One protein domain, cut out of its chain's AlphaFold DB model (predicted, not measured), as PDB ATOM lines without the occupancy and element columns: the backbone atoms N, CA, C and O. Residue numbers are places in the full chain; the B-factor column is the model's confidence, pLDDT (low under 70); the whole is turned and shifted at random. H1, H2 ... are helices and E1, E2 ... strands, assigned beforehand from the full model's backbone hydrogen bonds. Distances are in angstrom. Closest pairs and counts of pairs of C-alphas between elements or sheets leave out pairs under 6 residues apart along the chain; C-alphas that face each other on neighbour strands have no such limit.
ATOM      1  N   GLY A  13      58.191  49.016 -26.483       57.34
ATOM      2  CA  GLY A  13      57.408  48.538 -25.344       57.34
ATOM      3  C   GLY A  13      56.637  47.243 -25.610       57.34
ATOM      4  O   GLY A  13      56.568  46.412 -24.712       57.34
ATOM      5  N   ASP A  14      56.132  47.032 -26.830       69.75
ATOM      6  CA  ASP A  14      55.383  45.817 -27.166       69.75
ATOM      7  C   ASP A  14      56.315  44.607 -27.163       69.75
ATOM      8  O   ASP A  14      56.076  43.647 -26.444       69.75
ATOM      9  N   SER A  15      57.453  44.698 -27.856       76.94
ATOM     10  CA  SER A  15      58.438  43.609 -27.930       76.94
ATOM     11  C   SER A  15      58.910  43.127 -26.547       76.94
ATOM     12  O   SER A  15      59.025  41.924 -26.320       76.94
ATOM     13  N   ILE A  16      59.080  44.045 -25.590       87.50
ATOM     14  CA  ILE A  16      59.468  43.724 -24.208       87.50
ATOM     15  C   ILE A  16      58.391  42.935 -23.445       87.50
ATOM     16  O   ILE A  16      58.727  42.115 -22.590       87.50
ATOM     17  N   ILE A  17      57.105  43.175 -23.718       91.25
ATOM     18  CA  ILE A  17      55.999  42.458 -23.065       91.25
ATOM     19  C   ILE A  17      55.999  40.992 -23.505       91.25
ATOM     20  O   ILE A  17      55.938  40.102 -22.657       91.25
ATOM     21  N   TYR A  18      56.105  40.745 -24.814       92.25
ATOM     22  CA  TYR A  18      56.168  39.390 -25.369       92.25
ATOM     23  C   TYR A  18      57.420  38.650 -24.880       92.25
ATOM     24  O   TYR A  18      57.314  37.502 -24.452       92.25
ATOM     25  N   GLU A  19      58.575  39.328 -24.838       91.88
ATOM     26  CA  GLU A  19      59.820  38.778 -24.289       91.88
ATOM     27  C   GLU A  19      59.655  38.339 -22.826       91.88
ATOM     28  O   GLU A  19      59.977  37.202 -22.485       91.88
ATOM     29  N   LYS A  20      59.101  39.202 -21.961       91.81
ATOM     30  CA  LYS A  20      58.894  38.892 -20.532       91.81
ATOM     31  C   LYS A  20      57.887  37.775 -20.281       91.81
ATOM     32  O   LYS A  20      57.958  37.122 -19.245       91.81
ATOM     33  N   LEU A  21      56.957  37.566 -21.204       94.56
ATOM     34  CA  LEU A  21      55.993  36.469 -21.158       94.56
ATOM     35  C   LEU A  21      56.484  35.218 -21.899       94.56
ATOM     36  O   LEU A  21      55.746  34.238 -21.973       94.56
ATOM     37  N   GLU A  22      57.717  35.232 -22.417       95.06
ATOM     38  CA  GLU A  22      58.343  34.121 -23.139       95.06
ATOM     39  C   GLU A  22      57.499  33.624 -24.327       95.06
ATOM     40  O   GLU A  22      57.443  32.429 -24.618       95.06
ATOM     41  N   VAL A  23      56.820  34.544 -25.015       94.44
ATOM     42  CA  VAL A  23      55.983  34.261 -26.188       94.44
ATOM     43  C   VAL A  23      56.460  35.048 -27.402       94.44
ATOM     44  O   VAL A  23      57.166  36.047 -27.288       94.44
ATOM     45  N   ASN A  24      56.090  34.579 -28.590       89.19
ATOM     46  CA  ASN A  24      56.499  35.187 -29.847       89.19
ATOM     47  C   ASN A  24      55.503  36.278 -30.277       89.19
ATOM     48  O   ASN A  24      54.299  36.037 -30.319       89.19
ATOM     49  N   ASP A  25      56.005  37.459 -30.633       86.31
ATOM     50  CA  ASP A  25      55.207  38.597 -31.110       86.31
ATOM     51  C   ASP A  25      54.654  38.418 -32.537       86.31
ATOM     52  O   ASP A  25      53.762  39.155 -32.960       86.31
ATOM     53  N   PHE A  26      55.131  37.411 -33.275       86.00
ATOM     54  CA  PHE A  26      54.584  36.998 -34.571       86.00
ATOM     55  C   PHE A  26      53.424  36.002 -34.455       86.00
ATOM     56  O   PHE A  26      52.691  35.808 -35.434       86.00
ATOM     57  N   ASP A  27      53.244  35.365 -33.296       88.25
ATOM     58  CA  ASP A  27      52.149  34.426 -33.090       88.25
ATOM     59  C   ASP A  27      50.847  35.179 -32.811       88.25
ATOM     60  O   ASP A  27      50.783  36.139 -32.047       88.25
ATOM     61  N   SER A  28      49.761  34.742 -33.451       89.44
ATOM     62  CA  SER A  28      48.452  35.356 -33.228       89.44
ATOM     63  C   SER A  28      47.838  34.839 -31.924       89.44
ATOM     64  O   SER A  28      47.723  33.616 -31.773       89.44
ATOM     65  N   PRO A  29      47.377  35.722 -31.013       91.38
ATOM     66  CA  PRO A  29      46.683  35.285 -29.811       91.38
ATOM     67  C   PRO A  29      45.444  34.463 -30.189       91.38
ATOM     68  O   PRO A  29      44.808  34.716 -31.223       91.38
ATOM     69  N   PRO A  30      45.070  33.462 -29.374       94.50
ATOM     70  CA  PRO A  30      43.829  32.740 -29.594       94.50
ATOM     71  C   PRO A  30      42.647  33.709 -29.552       94.50
ATOM     72  O   PRO A  30      42.675  34.742 -28.876       94.50
ATOM     73  N   LYS A  31      41.565  33.348 -30.245       96.31
ATOM     74  CA  LYS A  31      40.310  34.090 -30.135       96.31
ATOM     75  C   LYS A  31      39.891  34.164 -28.673       96.31
ATOM     76  O   LYS A  31      39.903  33.156 -27.960       96.31
ATOM     77  N   SER A  32      39.503  35.363 -28.259       96.19
ATOM     78  CA  SER A  32      39.134  35.658 -26.886       96.19
ATOM     79  C   SER A  32      37.801  36.395 -26.812       96.19
ATOM     80  O   SER A  32      37.370  37.073 -27.746       96.19
ATOM     81  N   THR A  33      37.117  36.238 -25.685       97.19
ATOM     82  CA  THR A  33      35.923  36.999 -25.322       97.19
ATOM     83  C   THR A  33      36.205  37.739 -24.028       97.19
ATOM     84  O   THR A  33      36.568  37.118 -23.032       97.19
ATOM     85  N   VAL A  34      36.018  39.058 -24.024       96.75
ATOM     86  CA  VAL A  34      36.108  39.856 -22.797       96.75
ATOM     87  C   VAL A  34      34.891  39.553 -21.931       96.75
ATOM     88  O   VAL A  34      33.759  39.797 -22.348       96.75
ATOM     89  N   LEU A  35      35.128  39.021 -20.734       97.00
ATOM     90  CA  LEU A  35      34.090  38.754 -19.740       97.00
ATOM     91  C   LEU A  35      33.850  39.995 -18.883       97.00
ATOM     92  O   LEU A  35      32.717  40.449 -18.730       97.00
ATOM     93  N   THR A  36      34.942  40.574 -18.383       96.75
ATOM     94  CA  THR A  36      34.917  41.723 -17.480       96.75
ATOM     95  C   THR A  36      36.010  42.710 -17.871       96.75
ATOM     96  O   THR A  36      37.122  42.324 -18.217       96.75
ATOM     97  N   ARG A  37      35.726  44.011 -17.773       93.81
ATOM     98  CA  ARG A  37      36.739  45.068 -17.845       93.81
ATOM     99  C   ARG A  37      36.423  46.139 -16.813       93.81
ATOM    100  O   ARG A  37      35.290  46.611 -16.747       93.81
ATOM    101  N   LYS A  38      37.418  46.515 -16.013       91.88
ATOM    102  CA  LYS A  38      37.319  47.588 -15.019       91.88
ATOM    103  C   LYS A  38      38.508  48.524 -15.178       91.88
ATOM    104  O   LYS A  38      39.654  48.085 -15.194       91.88
ATOM    105  N   GLU A  39      38.226  49.812 -15.263       91.56
ATOM    106  CA  GLU A  39      39.239  50.864 -15.211       91.56
ATOM    107  C   GLU A  39      39.154  51.508 -13.831       91.56
ATOM    108  O   GLU A  39      38.067  51.896 -13.393       91.56
ATOM    109  N   MET A  40      40.278  51.573 -13.122       86.81
ATOM    110  CA  MET A  40      40.288  52.157 -11.784       86.81
ATOM    111  C   MET A  40      40.127  53.675 -11.865       86.81
ATOM    112  O   MET A  40      40.416  54.300 -12.884       86.81
ATOM    113  N   THR A  41      39.638  54.291 -10.786       68.00
ATOM    114  CA  THR A  41      39.275  55.722 -10.755       68.00
ATOM    115  C   THR A  41      40.453  56.650 -11.082       68.00
ATOM    116  O   THR A  41      40.241  57.775 -11.532       68.00
ATOM    117  N   ASN A  42      41.688  56.173 -10.913       68.44
ATOM    118  CA  ASN A  42      42.916  56.881 -11.270       68.44
ATOM    119  C   ASN A  42      43.296  56.787 -12.756       68.44
ATOM    120  O   ASN A  42      44.218  57.476 -13.177       68.44
ATOM    121  N   LYS A  43      42.592  55.967 -13.547       76.00
ATOM    122  CA  LYS A  43      42.858  55.668 -14.963       76.00
ATOM    123  C   LYS A  43      44.275  55.170 -15.271       76.00
ATOM    124  O   LYS A  43      44.617  55.091 -16.441       76.00
ATOM    125  N   THR A  44      45.069  54.803 -14.264       85.31
ATOM    126  CA  THR A  44      46.431  54.272 -14.436       85.31
ATOM    127  C   THR A  44      46.489  52.752 -14.319       85.31
ATOM    128  O   THR A  44      47.451  52.143 -14.778       85.31
ATOM    129  N   LEU A  45      45.432  52.130 -13.777       91.38
ATOM    130  CA  LEU A  45      45.277  50.680 -13.664       91.38
ATOM    131  C   LEU A  45      44.031  50.181 -14.410       91.38
ATOM    132  O   LEU A  45      42.916  50.675 -14.199       91.38
ATOM    133  N   ARG A  46      44.216  49.149 -15.239       93.50
ATOM    134  CA  ARG A  46      43.136  48.423 -15.921       93.50
ATOM    135  C   ARG A  46      43.124  46.954 -15.512       93.50
ATOM    136  O   ARG A  46      44.127  46.270 -15.659       93.50
ATOM    137  N   TYR A  47      41.966  46.456 -15.099       94.56
ATOM    138  CA  TYR A  47      41.693  45.027 -14.968       94.56
ATOM    139  C   TYR A  47      40.881  44.535 -16.169       94.56
ATOM    140  O   TYR A  47      39.896  45.172 -16.560       94.56
ATOM    141  N   THR A  48      41.264  43.398 -16.741       95.81
ATOM    142  CA  THR A  48      40.493  42.703 -17.777       95.81
ATOM    143  C   THR A  48      40.432  41.216 -17.459       95.81
ATOM    144  O   THR A  48      41.443  40.610 -17.144       95.81
ATOM    145  N   GLU A  49      39.257  40.622 -17.587       97.56
ATOM    146  CA  GLU A  49      39.057  39.179 -17.546       97.56
ATOM    147  C   GLU A  49      38.625  38.715 -18.933       97.56
ATOM    148  O   GLU A  49      37.677  39.266 -19.512       97.56
ATOM    149  N   ILE A  50      39.304  37.709 -19.469       97.56
ATOM    150  CA  ILE A  50      39.032  37.155 -20.790       97.56
ATOM    151  C   ILE A  50      38.862  35.642 -20.725       97.56
ATOM    152  O   ILE A  50      39.470  34.955 -19.909       97.56
ATOM    153  N   LYS A  51      38.056  35.115 -21.644       98.25
ATOM    154  CA  LYS A  51      37.994  33.687 -21.946       98.25
ATOM    155  C   LYS A  51      38.631  33.417 -23.300       98.25
ATOM    156  O   LYS A  51      38.274  34.110 -24.251       98.25
ATOM    157  N   ILE A  52      39.504  32.420 -23.407       98.25
ATOM    158  CA  ILE A  52      40.182  32.052 -24.662       98.25
ATOM    159  C   ILE A  52      39.703  30.697 -25.197       98.25
ATOM    160  O   ILE A  52      39.304  29.814 -24.440       98.25
ATOM    161  N   GLU A  53      39.724  30.531 -26.522       97.62
ATOM    162  CA  GLU A  53      39.269  29.298 -27.193       97.62
ATOM    163  C   GLU A  53      40.288  28.142 -27.149       97.62
ATOM    164  O   GLU A  53      39.938  27.017 -27.505       97.62
ATOM    165  N   LYS A  54      41.535  28.398 -26.730       97.31
ATOM    166  CA  LYS A  54      42.632  27.417 -26.687       97.31
ATOM    167  C   LYS A  54      43.106  27.210 -25.247       97.31
ATOM    168  O   LYS A  54      43.289  28.192 -24.540       97.31
ATOM    169  N   ALA A  55      43.328  25.961 -24.843       96.88
ATOM    170  CA  ALA A  55      43.872  25.611 -23.533       96.88
ATOM    171  C   ALA A  55      45.398  25.762 -23.453       96.88
ATOM    172  O   ALA A  55      46.098  25.627 -24.464       96.88
ATOM    173  N   GLY A  56      45.890  25.976 -22.232       96.38
ATOM    174  CA  GLY A  56      47.307  25.923 -21.878       96.38
ATOM    175  C   GLY A  56      47.971  27.282 -21.642       96.38
ATOM    176  O   GLY A  56      47.549  28.316 -22.163       96.38
ATOM    177  N   GLU A  57      49.062  27.249 -20.873       97.31
ATOM    178  CA  GLU A  57      49.809  28.436 -20.440       97.31
ATOM    179  C   GLU A  57      50.291  29.306 -21.598       97.31
ATOM    180  O   GLU A  57      50.110  30.515 -21.555       97.31
ATOM    181  N   GLU A  58      50.866  28.720 -22.650       96.75
ATOM    182  CA  GLU A  58      51.382  29.477 -23.799       96.75
ATOM    183  C   GLU A  58      50.274  30.297 -24.479       96.75
ATOM    184  O   GLU A  58      50.459  31.469 -24.805       96.75
ATOM    185  N   ALA A  59      49.080  29.710 -24.626       96.81
ATOM    186  CA  ALA A  59      47.921  30.399 -25.185       96.81
ATOM    187  C   ALA A  59      47.466  31.556 -24.281       96.81
ATOM    188  O   ALA A  59      47.131  32.633 -24.777       96.81
ATOM    189  N   ALA A  60      47.494  31.349 -22.961       97.88
ATOM    190  CA  ALA A  60      47.176  32.381 -21.984       97.88
ATOM    191  C   ALA A  60      48.217  33.511 -21.972       97.88
ATOM    192  O   ALA A  60      47.828  34.674 -22.033       97.88
ATOM    193  N   ARG A  61      49.519  33.194 -21.969       97.94
ATOM    194  CA  ARG A  61      50.615  34.176 -22.039       97.94
ATOM    195  C   ARG A  61      50.531  35.019 -23.306       97.94
ATOM    196  O   ARG A  61      50.662  36.235 -23.222       97.94
ATOM    197  N   LEU A  62      50.218  34.412 -24.453       96.38
ATOM    198  CA  LEU A  62      50.062  35.140 -25.712       96.38
ATOM    199  C   LEU A  62      48.858  36.097 -25.684       96.38
ATOM    200  O   LEU A  62      48.961  37.242 -26.119       96.38
ATOM    201  N   SER A  63      47.724  35.675 -25.114       96.19
ATOM    202  CA  SER A  63      46.571  36.568 -24.915       96.19
ATOM    203  C   SER A  63      46.817  37.669 -23.886       96.19
ATOM    204  O   SER A  63      46.293  38.772 -24.032       96.19
ATOM    205  N   VAL A  64      47.597  37.390 -22.841       96.62
ATOM    206  CA  VAL A  64      48.040  38.398 -21.875       96.62
ATOM    207  C   VAL A  64      48.942  39.422 -22.557       96.62
ATOM    208  O   VAL A  64      48.733  40.617 -22.357       96.62
ATOM    209  N   ALA A  65      49.909  38.972 -23.363       94.75
ATOM    210  CA  ALA A  65      50.834  39.844 -24.077       94.75
ATOM    211  C   ALA A  65      50.071  40.820 -24.981       94.75
ATOM    212  O   ALA A  65      50.244  42.030 -24.853       94.75
ATOM    213  N   ASP A  66      49.128  40.313 -25.782       91.25
ATOM    214  CA  ASP A  66      48.207  41.135 -26.578       91.25
ATOM    215  C   ASP A  66      47.395  42.110 -25.701       91.25
ATOM    216  O   ASP A  66      47.301  43.310 -25.981       91.25
ATOM    217  N   GLY A  67      46.872  41.627 -24.570       90.06
ATOM    218  CA  GLY A  67      46.120  42.435 -23.613       90.06
ATOM    219  C   GLY A  67      46.925  43.582 -22.990       90.06
ATOM    220  O   GLY A  67      46.365  44.661 -22.760       90.06
ATOM    221  N   PHE A  68      48.217  43.383 -22.721       91.12
ATOM    222  CA  PHE A  68      49.114  44.410 -22.192       91.12
ATOM    223  C   PHE A  68      49.655  45.341 -23.274       91.12
ATOM    224  O   PHE A  68      49.693  46.543 -23.034       91.12
ATOM    225  N   SER A  69      49.968  44.847 -24.472       82.12
ATOM    226  CA  SER A  69      50.284  45.698 -25.630       82.12
ATOM    227  C   SER A  69      49.128  46.631 -25.999       82.12
ATOM    228  O   SER A  69      49.325  47.755 -26.446       82.12
ATOM    229  N   GLY A  70      47.887  46.215 -25.733       76.62
ATOM    230  CA  GLY A  70      46.712  47.079 -25.829       76.62
ATOM    231  C   GLY A  70      46.530  48.070 -24.666       76.62
ATOM    232  O   GLY A  70      45.456  48.679 -24.554       76.62
ATOM    233  N   LEU A  71      47.470  48.186 -23.717       80.12
ATOM    234  CA  LEU A  71      47.494  49.297 -22.758       80.12
ATOM    235  C   LEU A  71      47.940  50.553 -23.514       80.12
ATOM    236  O   LEU A  71      48.932  50.551 -24.230       80.12
ATOM    237  N   ASN A  72      47.164  51.626 -23.396       70.44
ATOM    238  CA  ASN A  72      47.531  52.913 -23.980       70.44
ATOM    239  C   ASN A  72      48.358  53.732 -22.980       70.44
ATOM    240  O   ASN A  72      48.452  53.369 -21.807       70.44
ATOM    241  N   ASP A  73      48.864  54.886 -23.420       69.31
ATOM    242  CA  ASP A  73      49.676  55.808 -22.609       69.31
ATOM    243  C   ASP A  73      49.014  56.263 -21.290       69.31
ATOM    244  O   ASP A  73      49.674  56.872 -20.448       69.31
ATOM    245  N   HIS A  74      47.716  56.008 -21.087       75.75
ATOM    246  CA  HIS A  74      47.031  56.328 -19.836       75.75
ATOM    247  C   HIS A  74      47.220  55.264 -18.748       75.75
ATOM    248  O   HIS A  74      47.212  55.620 -17.572       75.75
ATOM    249  N   PHE A  75      47.415  53.992 -19.110       84.00
ATOM    250  CA  PHE A  75      47.531  52.893 -18.151       84.00
ATOM    251  C   PHE A  75      48.989  52.463 -17.971       84.00
ATOM    252  O   PHE A  75      49.564  51.789 -18.820       84.00
ATOM    253  N   SER A  76      49.572  52.809 -16.827       88.25
ATOM    254  CA  SER A  76      50.916  52.380 -16.429       88.25
ATOM    255  C   SER A  76      50.954  50.990 -15.793       88.25
ATOM    256  O   SER A  76      52.033  50.416 -15.673       88.25
ATOM    257  N   SER A  77      49.805  50.431 -15.408       92.19
ATOM    258  CA  SER A  77      49.695  49.069 -14.880       92.19
ATOM    259  C   SER A  77      48.458  48.348 -15.409       92.19
ATOM    260  O   SER A  77      47.439  48.964 -15.742       92.19
ATOM    261  N   GLY A  78      48.522  47.021 -15.449       94.56
ATOM    262  CA  GLY A  78      47.431  46.186 -15.933       94.56
ATOM    263  C   GLY A  78      47.332  44.873 -15.178       94.56
ATOM    264  O   GLY A  78      48.339  44.332 -14.743       94.56
ATOM    265  N   ILE A  79      46.119  44.348 -15.057       96.12
ATOM    266  CA  ILE A  79      45.865  42.981 -14.605       96.12
ATOM    267  C   ILE A  79      45.017  42.299 -15.670       96.12
ATOM    268  O   ILE A  79      43.996  42.851 -16.097       96.12
ATOM    269  N   VAL A  80      45.440  41.116 -16.097       97.00
ATOM    270  CA  VAL A  80      44.696  40.278 -17.033       97.00
ATOM    271  C   VAL A  80      44.475  38.912 -16.407       97.00
ATOM    272  O   VAL A  80      45.431  38.181 -16.163       97.00
ATOM    273  N   ASP A  81      43.210  38.572 -16.197       97.81
ATOM    274  CA  ASP A  81      42.787  37.225 -15.838       97.81
ATOM    275  C   ASP A  81      42.337  36.492 -17.098       97.81
ATOM    276  O   ASP A  81      41.534  37.002 -17.884       97.81
ATOM    277  N   VAL A  82      42.856  35.287 -17.295       98.25
ATOM    278  CA  VAL A  82      42.547  34.436 -18.442       98.25
ATOM    279  C   VAL A  82      41.910  33.150 -17.954       98.25
ATOM    280  O   VAL A  82      42.462  32.466 -17.099       98.25
ATOM    281  N   ILE A  83      40.769  32.802 -18.541       98.19
ATOM    282  CA  ILE A  83      40.131  31.496 -18.394       98.19
ATOM    283  C   ILE A  83      40.257  30.770 -19.728       98.19
ATOM    284  O   ILE A  83      39.755  31.253 -20.748       98.19
ATOM    285  N   ASP A  84      40.914  29.617 -19.745       98.00
ATOM    286  CA  ASP A  84      41.068  28.852 -20.978       98.00
ATOM    287  C   ASP A  84      39.866  27.946 -21.295       98.00
ATOM    288  O   ASP A  84      38.862  27.902 -20.572       98.00
ATOM    289  N   SER A  85      39.923  27.250 -22.432       97.31
ATOM    290  CA  SER A  85      38.838  26.372 -22.880       97.31
ATOM    291  C   SER A  85      38.609  25.157 -21.974       97.31
ATOM    292  O   SER A  85      37.521  24.586 -22.006       97.31
ATOM    293  N   GLU A  86      39.605  24.783 -21.167       97.31
ATOM    294  CA  GLU A  86      39.549  23.711 -20.165       97.31
ATOM    295  C   GLU A  86      39.264  24.253 -18.752       97.31
ATOM    296  O   GLU A  86      39.227  23.494 -17.787       97.31
ATOM    297  N   ALA A  87      38.957  25.551 -18.649       96.19
ATOM    298  CA  ALA A  87      38.680  26.282 -17.417       96.19
ATOM    299  C   ALA A  87      39.873  26.405 -16.455       96.19
ATOM    300  O   ALA A  87      39.666  26.750 -15.288       96.19
ATOM    301  N   HIS A  88      41.105  26.217 -16.938       97.50
ATOM    302  CA  HIS A  88      42.278  26.657 -16.192       97.50
ATOM    303  C   HIS A  88      42.296  28.181 -16.125       97.50
ATOM    304  O   HIS A  88      41.883  28.868 -17.069       97.50
ATOM    305  N   LYS A  89      42.774  28.703 -14.999       98.00
ATOM    306  CA  LYS A  89      42.840  30.134 -14.744       98.00
ATOM    307  C   LYS A  89      44.286  30.578 -14.662       98.00
ATOM    308  O   LYS A  89      45.113  29.936 -14.023       98.00
ATOM    309  N   TYR A  90      44.556  31.714 -15.275       98.12
ATOM    310  CA  TYR A  90      45.857  32.356 -15.258       98.12
ATOM    311  C   TYR A  90      45.660  33.820 -14.915       98.12
ATOM    312  O   TYR A  90      44.654  34.421 -15.300       98.12
ATOM    313  N   ARG A  91      46.625  34.400 -14.216       97.56
ATOM    314  CA  ARG A  91      46.650  35.824 -13.913       97.56
ATOM    315  C   ARG A  91      47.985  36.389 -14.329       97.56
ATOM    316  O   ARG A  91      49.029  35.816 -14.032       97.56
ATOM    317  N   ALA A  92      47.936  37.546 -14.963       97.56
ATOM    318  CA  ALA A  92      49.112  38.342 -15.204       97.56
ATOM    319  C   ALA A  92      48.938  39.747 -14.654       97.56
ATOM    320  O   ALA A  92      47.865  40.343 -14.777       97.56
ATOM    321  N   ILE A  93      50.011  40.291 -14.097       96.19
ATOM    322  CA  ILE A  93      50.065  41.656 -13.582       96.19
ATOM    323  C   ILE A  93      51.253  42.352 -14.242       96.19
ATOM    324  O   ILE A  93      52.359  41.824 -14.243       96.19
ATOM    325  N   TYR A  94      51.015  43.533 -14.804       94.44
ATOM    326  CA  TYR A  94      52.003  44.384 -15.460       94.44
ATOM    327  C   TYR A  94      52.200  45.679 -14.671       94.44
ATOM    328  O   TYR A  94      51.228  46.366 -14.337       94.44
ATOM    329  N   ILE A  95      53.460  46.045 -14.446       92.75
ATOM    330  CA  ILE A  95      53.891  47.316 -13.860       92.75
ATOM    331  C   ILE A  95      54.888  47.967 -14.818       92.75
ATOM    332  O   ILE A  95      56.039  47.548 -14.923       92.75
ATOM    333  N   GLY A  96      54.442  48.994 -15.537       89.94
ATOM    334  CA  GLY A  96      55.253  49.679 -16.541       89.94
ATOM    335  C   GLY A  96      56.150  50.781 -15.987       89.94
ATOM    336  O   GLY A  96      57.236  51.007 -16.512       89.94
ATOM    337  N   ASN A  97      55.676  51.495 -14.965       88.69
ATOM    338  CA  ASN A  97      56.388  52.580 -14.288       88.69
ATOM    339  C   ASN A  97      55.795  52.832 -12.889       88.69
ATOM    340  O   ASN A  97      54.753  52.272 -12.533       88.69
ATOM    341  N   ASP A  98      56.431  53.723 -12.130       89.69
ATOM    342  CA  ASP A  98      56.061  54.040 -10.747       89.69
ATOM    343  C   ASP A  98      54.727  54.797 -10.601       89.69
ATOM    344  O   ASP A  98      54.151  54.807  -9.518       89.69
ATOM    345  N   ASN A  99      54.161  55.385 -11.665       88.44
ATOM    346  CA  ASN A  99      53.022  56.312 -11.546       88.44
ATOM    347  C   ASN A  99      51.784  55.685 -10.884       88.44
ATOM    348  O   ASN A  99      51.107  56.333 -10.079       88.44
ATOM    349  N   THR A 100      51.450  54.434 -11.232       86.38
ATOM    350  CA  THR A 100      50.324  53.728 -10.596       86.38
ATOM    351  C   THR A 100      50.599  53.528  -9.109       86.38
ATOM    352  O   THR A 100      49.707  53.727  -8.286       86.38
ATOM    353  N   VAL A 101      51.828  53.148  -8.765       89.31
ATOM    354  CA  VAL A 101      52.227  52.787  -7.404       89.31
ATOM    355  C   VAL A 101      52.310  54.023  -6.524       89.31
ATOM    356  O   VAL A 101      51.721  54.028  -5.447       89.31
ATOM    357  N   ASP A 102      52.928  55.098  -7.008       90.19
ATOM    358  CA  ASP A 102      52.958  56.397  -6.337       90.19
ATOM    359  C   ASP A 102      51.544  56.894  -6.046       90.19
ATOM    360  O   ASP A 102      51.254  57.389  -4.954       90.19
ATOM    361  N   TYR A 103      50.621  56.736  -6.999       87.25
ATOM    362  CA  TYR A 103      49.225  57.079  -6.767       87.25
ATOM    363  C   TYR A 103      48.608  56.225  -5.651       87.25
ATOM    364  O   TYR A 103      47.963  56.783  -4.760       87.25
ATOM    365  N   ILE A 104      48.786  54.899  -5.701       89.25
ATOM    366  CA  ILE A 104      48.227  53.959  -4.718       89.25
ATOM    367  C   ILE A 104      48.780  54.258  -3.319       89.25
ATOM    368  O   ILE A 104      47.996  54.432  -2.387       89.25
ATOM    369  N   LYS A 105      50.107  54.400  -3.178       88.44
ATOM    370  CA  LYS A 105      50.785  54.720  -1.908       88.44
ATOM    371  C   LYS A 105      50.282  56.050  -1.321       88.44
ATOM    372  O   LYS A 105      50.086  56.147  -0.115       88.44
ATOM    373  N   ASN A 106      50.001  57.054  -2.158       90.12
ATOM    374  CA  ASN A 106      49.515  58.367  -1.711       90.12
ATOM    375  C   ASN A 106      48.018  58.425  -1.354       90.12
ATOM    376  O   ASN A 106      47.581  59.405  -0.750       90.12
ATOM    377  N   ASN A 107      47.211  57.446  -1.770       85.19
ATOM    378  CA  ASN A 107      45.747  57.495  -1.632       85.19
ATOM    379  C   ASN A 107      45.152  56.342  -0.818       85.19
ATOM    380  O   ASN A 107      43.922  56.270  -0.730       85.19
ATOM    381  N   ASP A 108      46.015  55.489  -0.258       83.94
ATOM    382  CA  ASP A 108      45.721  54.160   0.275       83.94
ATOM    383  C   ASP A 108      45.036  53.235  -0.759       83.94
ATOM    384  O   ASP A 108      44.143  53.658  -1.498       83.94
ATOM    385  N   PRO A 109      45.394  51.941  -0.836       83.44
ATOM    386  CA  PRO A 109      44.775  51.028  -1.793       83.44
ATOM    387  C   PRO A 109      43.288  50.812  -1.471       83.44
ATOM    388  O   PRO A 109      42.914  50.289  -0.416       83.44
ATOM    389  N   LYS A 110      42.414  51.183  -2.410       85.25
ATOM    390  CA  LYS A 110      40.953  51.222  -2.237       85.25
ATOM    391  C   LYS A 110      40.258  49.932  -2.645       85.25
ATOM    392  O   LYS A 110      39.117  49.698  -2.250       85.25
ATOM    393  N   ASN A 111      40.907  49.110  -3.462       87.56
ATOM    394  CA  ASN A 111      40.347  47.869  -3.985       87.56
ATOM    395  C   ASN A 111      41.406  46.758  -4.056       87.56
ATOM    396  O   ASN A 111      42.593  47.001  -3.863       87.56
ATOM    397  N   GLU A 112      40.961  45.527  -4.306       90.56
ATOM    398  CA  GLU A 112      41.836  44.347  -4.363       90.56
ATOM    399  C   GLU A 112      42.902  44.433  -5.464       90.56
ATOM    400  O   GLU A 112      44.025  43.994  -5.252       90.56
ATOM    401  N   TYR A 113      42.595  45.059  -6.604       91.69
ATOM    402  CA  TYR A 113      43.527  45.185  -7.725       91.69
ATOM    403  C   TYR A 113      44.683  46.134  -7.395       91.69
ATOM    404  O   TYR A 113      45.830  45.846  -7.718       91.69
ATOM    405  N   GLU A 114      44.395  47.244  -6.711       91.62
ATOM    406  CA  GLU A 114      45.427  48.171  -6.229       91.62
ATOM    407  C   GLU A 114      46.328  47.520  -5.173       91.62
ATOM    408  O   GLU A 114      47.535  47.739  -5.196       91.62
ATOM    409  N   LYS A 115      45.765  46.689  -4.285       92.38
ATOM    410  CA  LYS A 115      46.553  45.938  -3.293       92.38
ATOM    411  C   LYS A 115      47.509  44.959  -3.963       92.38
ATOM    412  O   LYS A 115      48.691  44.983  -3.661       92.38
ATOM    413  N   VAL A 116      47.010  44.174  -4.913       93.25
ATOM    414  CA  VAL A 116      47.812  43.177  -5.634       93.25
ATOM    415  C   VAL A 116      48.939  43.831  -6.444       93.25
ATOM    416  O   VAL A 116      50.056  43.327  -6.457       93.25
ATOM    417  N   VAL A 117      48.691  44.980  -7.086       93.38
ATOM    418  CA  VAL A 117      49.751  45.731  -7.790       93.38
ATOM    419  C   VAL A 117      50.812  46.253  -6.821       93.38
ATOM    420  O   VAL A 117      51.994  46.217  -7.150       93.38
ATOM    421  N   LEU A 118      50.407  46.736  -5.644       93.12
ATOM    422  CA  LEU A 118      51.333  47.227  -4.626       93.12
ATOM    423  C   LEU A 118      52.183  46.092  -4.035       93.12
ATOM    424  O   LEU A 118      53.396  46.235  -3.951       93.12
ATOM    425  N   GLU A 119      51.561  44.961  -3.698       93.81
ATOM    426  CA  GLU A 119      52.258  43.762  -3.216       93.81
ATOM    427  C   GLU A 119      53.303  43.282  -4.231       93.81
ATOM    428  O   GLU A 119      54.442  42.998  -3.861       93.81
ATOM    429  N   LEU A 120      52.946  43.260  -5.521       94.25
ATOM    430  CA  LEU A 120      53.883  42.885  -6.576       94.25
ATOM    431  C   LEU A 120      55.027  43.891  -6.737       94.25
ATOM    432  O   LEU A 120      56.171  43.498  -6.960       94.25
ATOM    433  N   TYR A 121      54.727  45.186  -6.642       93.81
ATOM    434  CA  TYR A 121      55.742  46.232  -6.714       93.81
ATOM    435  C   TYR A 121      56.763  46.101  -5.587       93.81
ATOM    436  O   TYR A 121      57.962  46.123  -5.851       93.81
ATOM    437  N   ASP A 122      56.295  45.931  -4.351       93.31
ATOM    438  CA  ASP A 122      57.176  45.821  -3.191       93.31
ATOM    439  C   ASP A 122      58.054  44.553  -3.302       93.31
ATOM    440  O   ASP A 122      59.260  44.614  -3.069       93.31
ATOM    441  N   ALA A 123      57.501  43.426  -3.780       92.75
ATOM    442  CA  ALA A 123      58.277  42.212  -4.059       92.75
ATOM    443  C   ALA A 123      59.335  42.411  -5.167       92.75
ATOM    444  O   ALA A 123      60.464  41.928  -5.054       92.75
ATOM    445  N   MET A 124      58.991  43.143  -6.232       94.12
ATOM    446  CA  MET A 124      59.923  43.518  -7.302       94.12
ATOM    447  C   MET A 124      61.062  44.406  -6.769       94.12
ATOM    448  O   MET A 124      62.224  44.174  -7.114       94.12
ATOM    449  N   GLU A 125      60.757  45.398  -5.923       93.06
ATOM    450  CA  GLU A 125      61.764  46.258  -5.283       93.06
ATOM    451  C   GLU A 125      62.712  45.450  -4.388       93.06
ATOM    452  O   GLU A 125      63.931  45.612  -4.476       93.06
ATOM    453  N   GLU A 126      62.176  44.539  -3.571       93.00
ATOM    454  CA  GLU A 126      62.971  43.646  -2.718       93.00
ATOM    455  C   GLU A 126      63.902  42.737  -3.535       93.00
ATOM    456  O   GLU A 126      65.049  42.501  -3.143       93.00
ATOM    457  N   ALA A 127      63.438  42.267  -4.696       92.31
ATOM    458  CA  ALA A 127      64.227  41.471  -5.634       92.31
ATOM    459  C   ALA A 127      65.214  42.306  -6.478       92.31
ATOM    460  O   ALA A 127      66.035  41.733  -7.198       92.31
ATOM    461  N   ASN A 128      65.176  43.643  -6.379       91.44
ATOM    462  CA  ASN A 128      65.950  44.576  -7.205       91.44
ATOM    463  C   ASN A 128      65.748  44.333  -8.718       91.44
ATOM    464  O   ASN A 128      66.681  44.427  -9.526       91.44
ATOM    465  N   GLU A 129      64.513  43.996  -9.088       91.19
ATOM    466  CA  GLU A 129      64.082  43.783 -10.466       91.19
ATOM    467  C   GLU A 129      63.808  45.114 -11.177       91.19
ATOM    468  O   GLU A 129      63.556  46.151 -10.561       91.19
ATOM    469  N   LYS A 130      63.888  45.102 -12.512       88.19
ATOM    470  CA  LYS A 130      63.708  46.312 -13.328       88.19
ATOM    471  C   LYS A 130      62.360  46.343 -14.027       88.19
ATOM    472  O   LYS A 130      61.882  45.333 -14.546       88.19
ATOM    473  N   MET A 131      61.834  47.557 -14.149       88.00
ATOM    474  CA  MET A 131      60.657  47.843 -14.955       88.00
ATOM    475  C   MET A 131      60.943  47.862 -16.471       88.00
ATOM    476  O   MET A 131      62.057  48.212 -16.876       88.00
ATOM    477  N   PRO A 132      59.938  47.544 -17.315       89.62
ATOM    478  CA  PRO A 132      58.612  47.072 -16.909       89.62
ATOM    479  C   PRO A 132      58.692  45.677 -16.284       89.62
ATOM    480  O   PRO A 132      59.546  44.877 -16.652       89.62
ATOM    481  N   TYR A 133      57.830  45.387 -15.322       91.88
ATOM    482  CA  TYR A 133      57.790  44.103 -14.632       91.88
ATOM    483  C   TYR A 133      56.467  43.398 -14.922       91.88
ATOM    484  O   TYR A 133      55.417  44.041 -14.963       91.88
ATOM    485  N   ILE A 134      56.537  42.092 -15.175       94.81
ATOM    486  CA  ILE A 134      55.373  41.248 -15.430       94.81
ATOM    487  C   ILE A 134      55.512  40.000 -14.585       94.81
ATOM    488  O   ILE A 134      56.531  39.318 -14.662       94.81
ATOM    489  N   GLU A 135      54.465  39.686 -13.839       96.38
ATOM    490  CA  GLU A 135      54.313  38.392 -13.196       96.38
ATOM    491  C   GLU A 135      53.149  37.653 -13.846       96.38
ATOM    492  O   GLU A 135      52.067  38.219 -14.010       96.38
ATOM    493  N   PHE A 136      53.381  36.396 -14.225       97.31
ATOM    494  CA  PHE A 136      52.371  35.477 -14.739       97.31
ATOM    495  C   PHE A 136      52.266  34.279 -13.796       97.31
ATOM    496  O   PHE A 136      53.267  33.632 -13.498       97.31
ATOM    497  N   THR A 137      51.054  33.970 -13.347       97.00
ATOM    498  CA  THR A 137      50.781  32.891 -12.394       97.00
ATOM    499  C   THR A 137      49.620  32.021 -12.856       97.00
ATOM    500  O   THR A 137      48.655  32.493 -13.463       97.00
ATOM    501  N   VAL A 138      49.708  30.729 -12.543       96.19
ATOM    502  CA  VAL A 138      48.580  29.797 -12.628       96.19
ATOM    503  C   VAL A 138      47.749  29.962 -11.358       96.19
ATOM    504  O   VAL A 138      48.292  29.940 -10.254       96.19
ATOM    505  N   VAL A 139      46.442  30.155 -11.512       92.19
ATOM    506  CA  VAL A 139      45.502  30.332 -10.401       92.19
ATOM    507  C   VAL A 139      44.765  29.010 -10.193       92.19
ATOM    508  O   VAL A 139      43.970  28.610 -11.044       92.19
ATOM    509  N   GLU A 140      45.056  28.332  -9.080       71.75
ATOM    510  CA  GLU A 140      44.394  27.082  -8.668       71.75
ATOM    511  C   GLU A 140      42.946  27.292  -8.186       71.75
ATOM    512  O   GLU A 140      42.647  28.333  -7.549       71.75
TER     513      GLU A 140
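This is residues 13 to 140 of the 140 residues of an uncharacterized protein of Bacillus aquimaris (UniProt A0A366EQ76). A twisted sheet of five strands makes the middle layer, with H2 packed on one face and H4 crossing the other. H1 sits beside H2 near the edge strand E5, while H3 is at one end of the long axis, next to H4. The 128 printed residues have four named helices and five named strands, in the order H1 E1 E2 H2 E3 E4 H3 H4 E5; the class is mixed, helices and strands. The sheet's order is E1, E2, E3, E4, E5, and it is mixed, with E2 and E3 parallel and the other neighbours antiparallel. The whole is compact, with a radius of gyration of the C-alphas of 13.9 A and spans of 40 by 28 by 26 A.

H1, residues 13 to 20, begins with C-alpha 13 at (57.408, 48.538, -25.344). E1, residues 32 to 39, is 19.2 A long and bends by 65 degrees at residue 35. E2, residues 45 to 52, is 22.2 A long. H2, residues 57 to 69, is 18.0 A long, with C-alpha 57 at (49.809, 28.436, -20.440). E3, residues 77 to 83, and E4, residues 89 to 95, measure 20.3 A and 20.4 A. H3 is residues 99 to 107, and H4, residues 112 to 126, is 21.2 A long. E5, residues 133 to 139, is 18.9 A long and ends with C-alpha 139 at (45.502, 30.332, -10.401).

E1 and E2 form a hairpin, with N 33 and O 51 2.8 A apart. E2, H2 and E3 make a strand-helix-strand unit, two parallel neighbour strands with a helix between, and its crossover is right-handed; N 48 and O 79 are 2.9 A apart. E3 and E4 form a hairpin, with N 80 and O 92 at 2.9 A. E4 and E5 are antiparallel, with N 95 and O 133 at 2.8 A. H4, the sheet and H2 make three layers, a sheet with helices on both faces: H4 is on one face of the sheet E1 E2 E3 E4 E5 and H2 on the opposite face. The closest C-alphas of H2 and E3 are those of Val 64 and Val 80, 6.2 A apart. H4 runs across the strands at a height over the sheet of 9.3 A, at 63 degrees to E4 on the local plane; its closest C-alphas with E4 are Val 117 and Ile 93, 7.1 A apart. H1 touches H2 at a shallow tilt of 20 degrees, opposite ways, closest at the C-alphas of Asp 14 and Ser 69, 5.3 A; it only grazes the sheet with residues 16 to 20. H3 touches H4, closest at the C-alphas of Val 101 and Leu 118, 6.3 A, at a steep tilt of 67 degrees, only just short of about perpendicular; it only grazes the sheet with residues 99 to 104. In H1, H2, H3 and H4 every O i to N i+4 pair is within hydrogen-bond range.

The two C-alphas farthest apart, those of Glu 86 and Asn 106, are 40.5 A apart. The printed part has no cut, and the one long link is H1 to E1, with 11 residues between them. The mean pLDDT of the printed part is 91.0; residues 13 to 14, 41 to 42 and 73 are under 70.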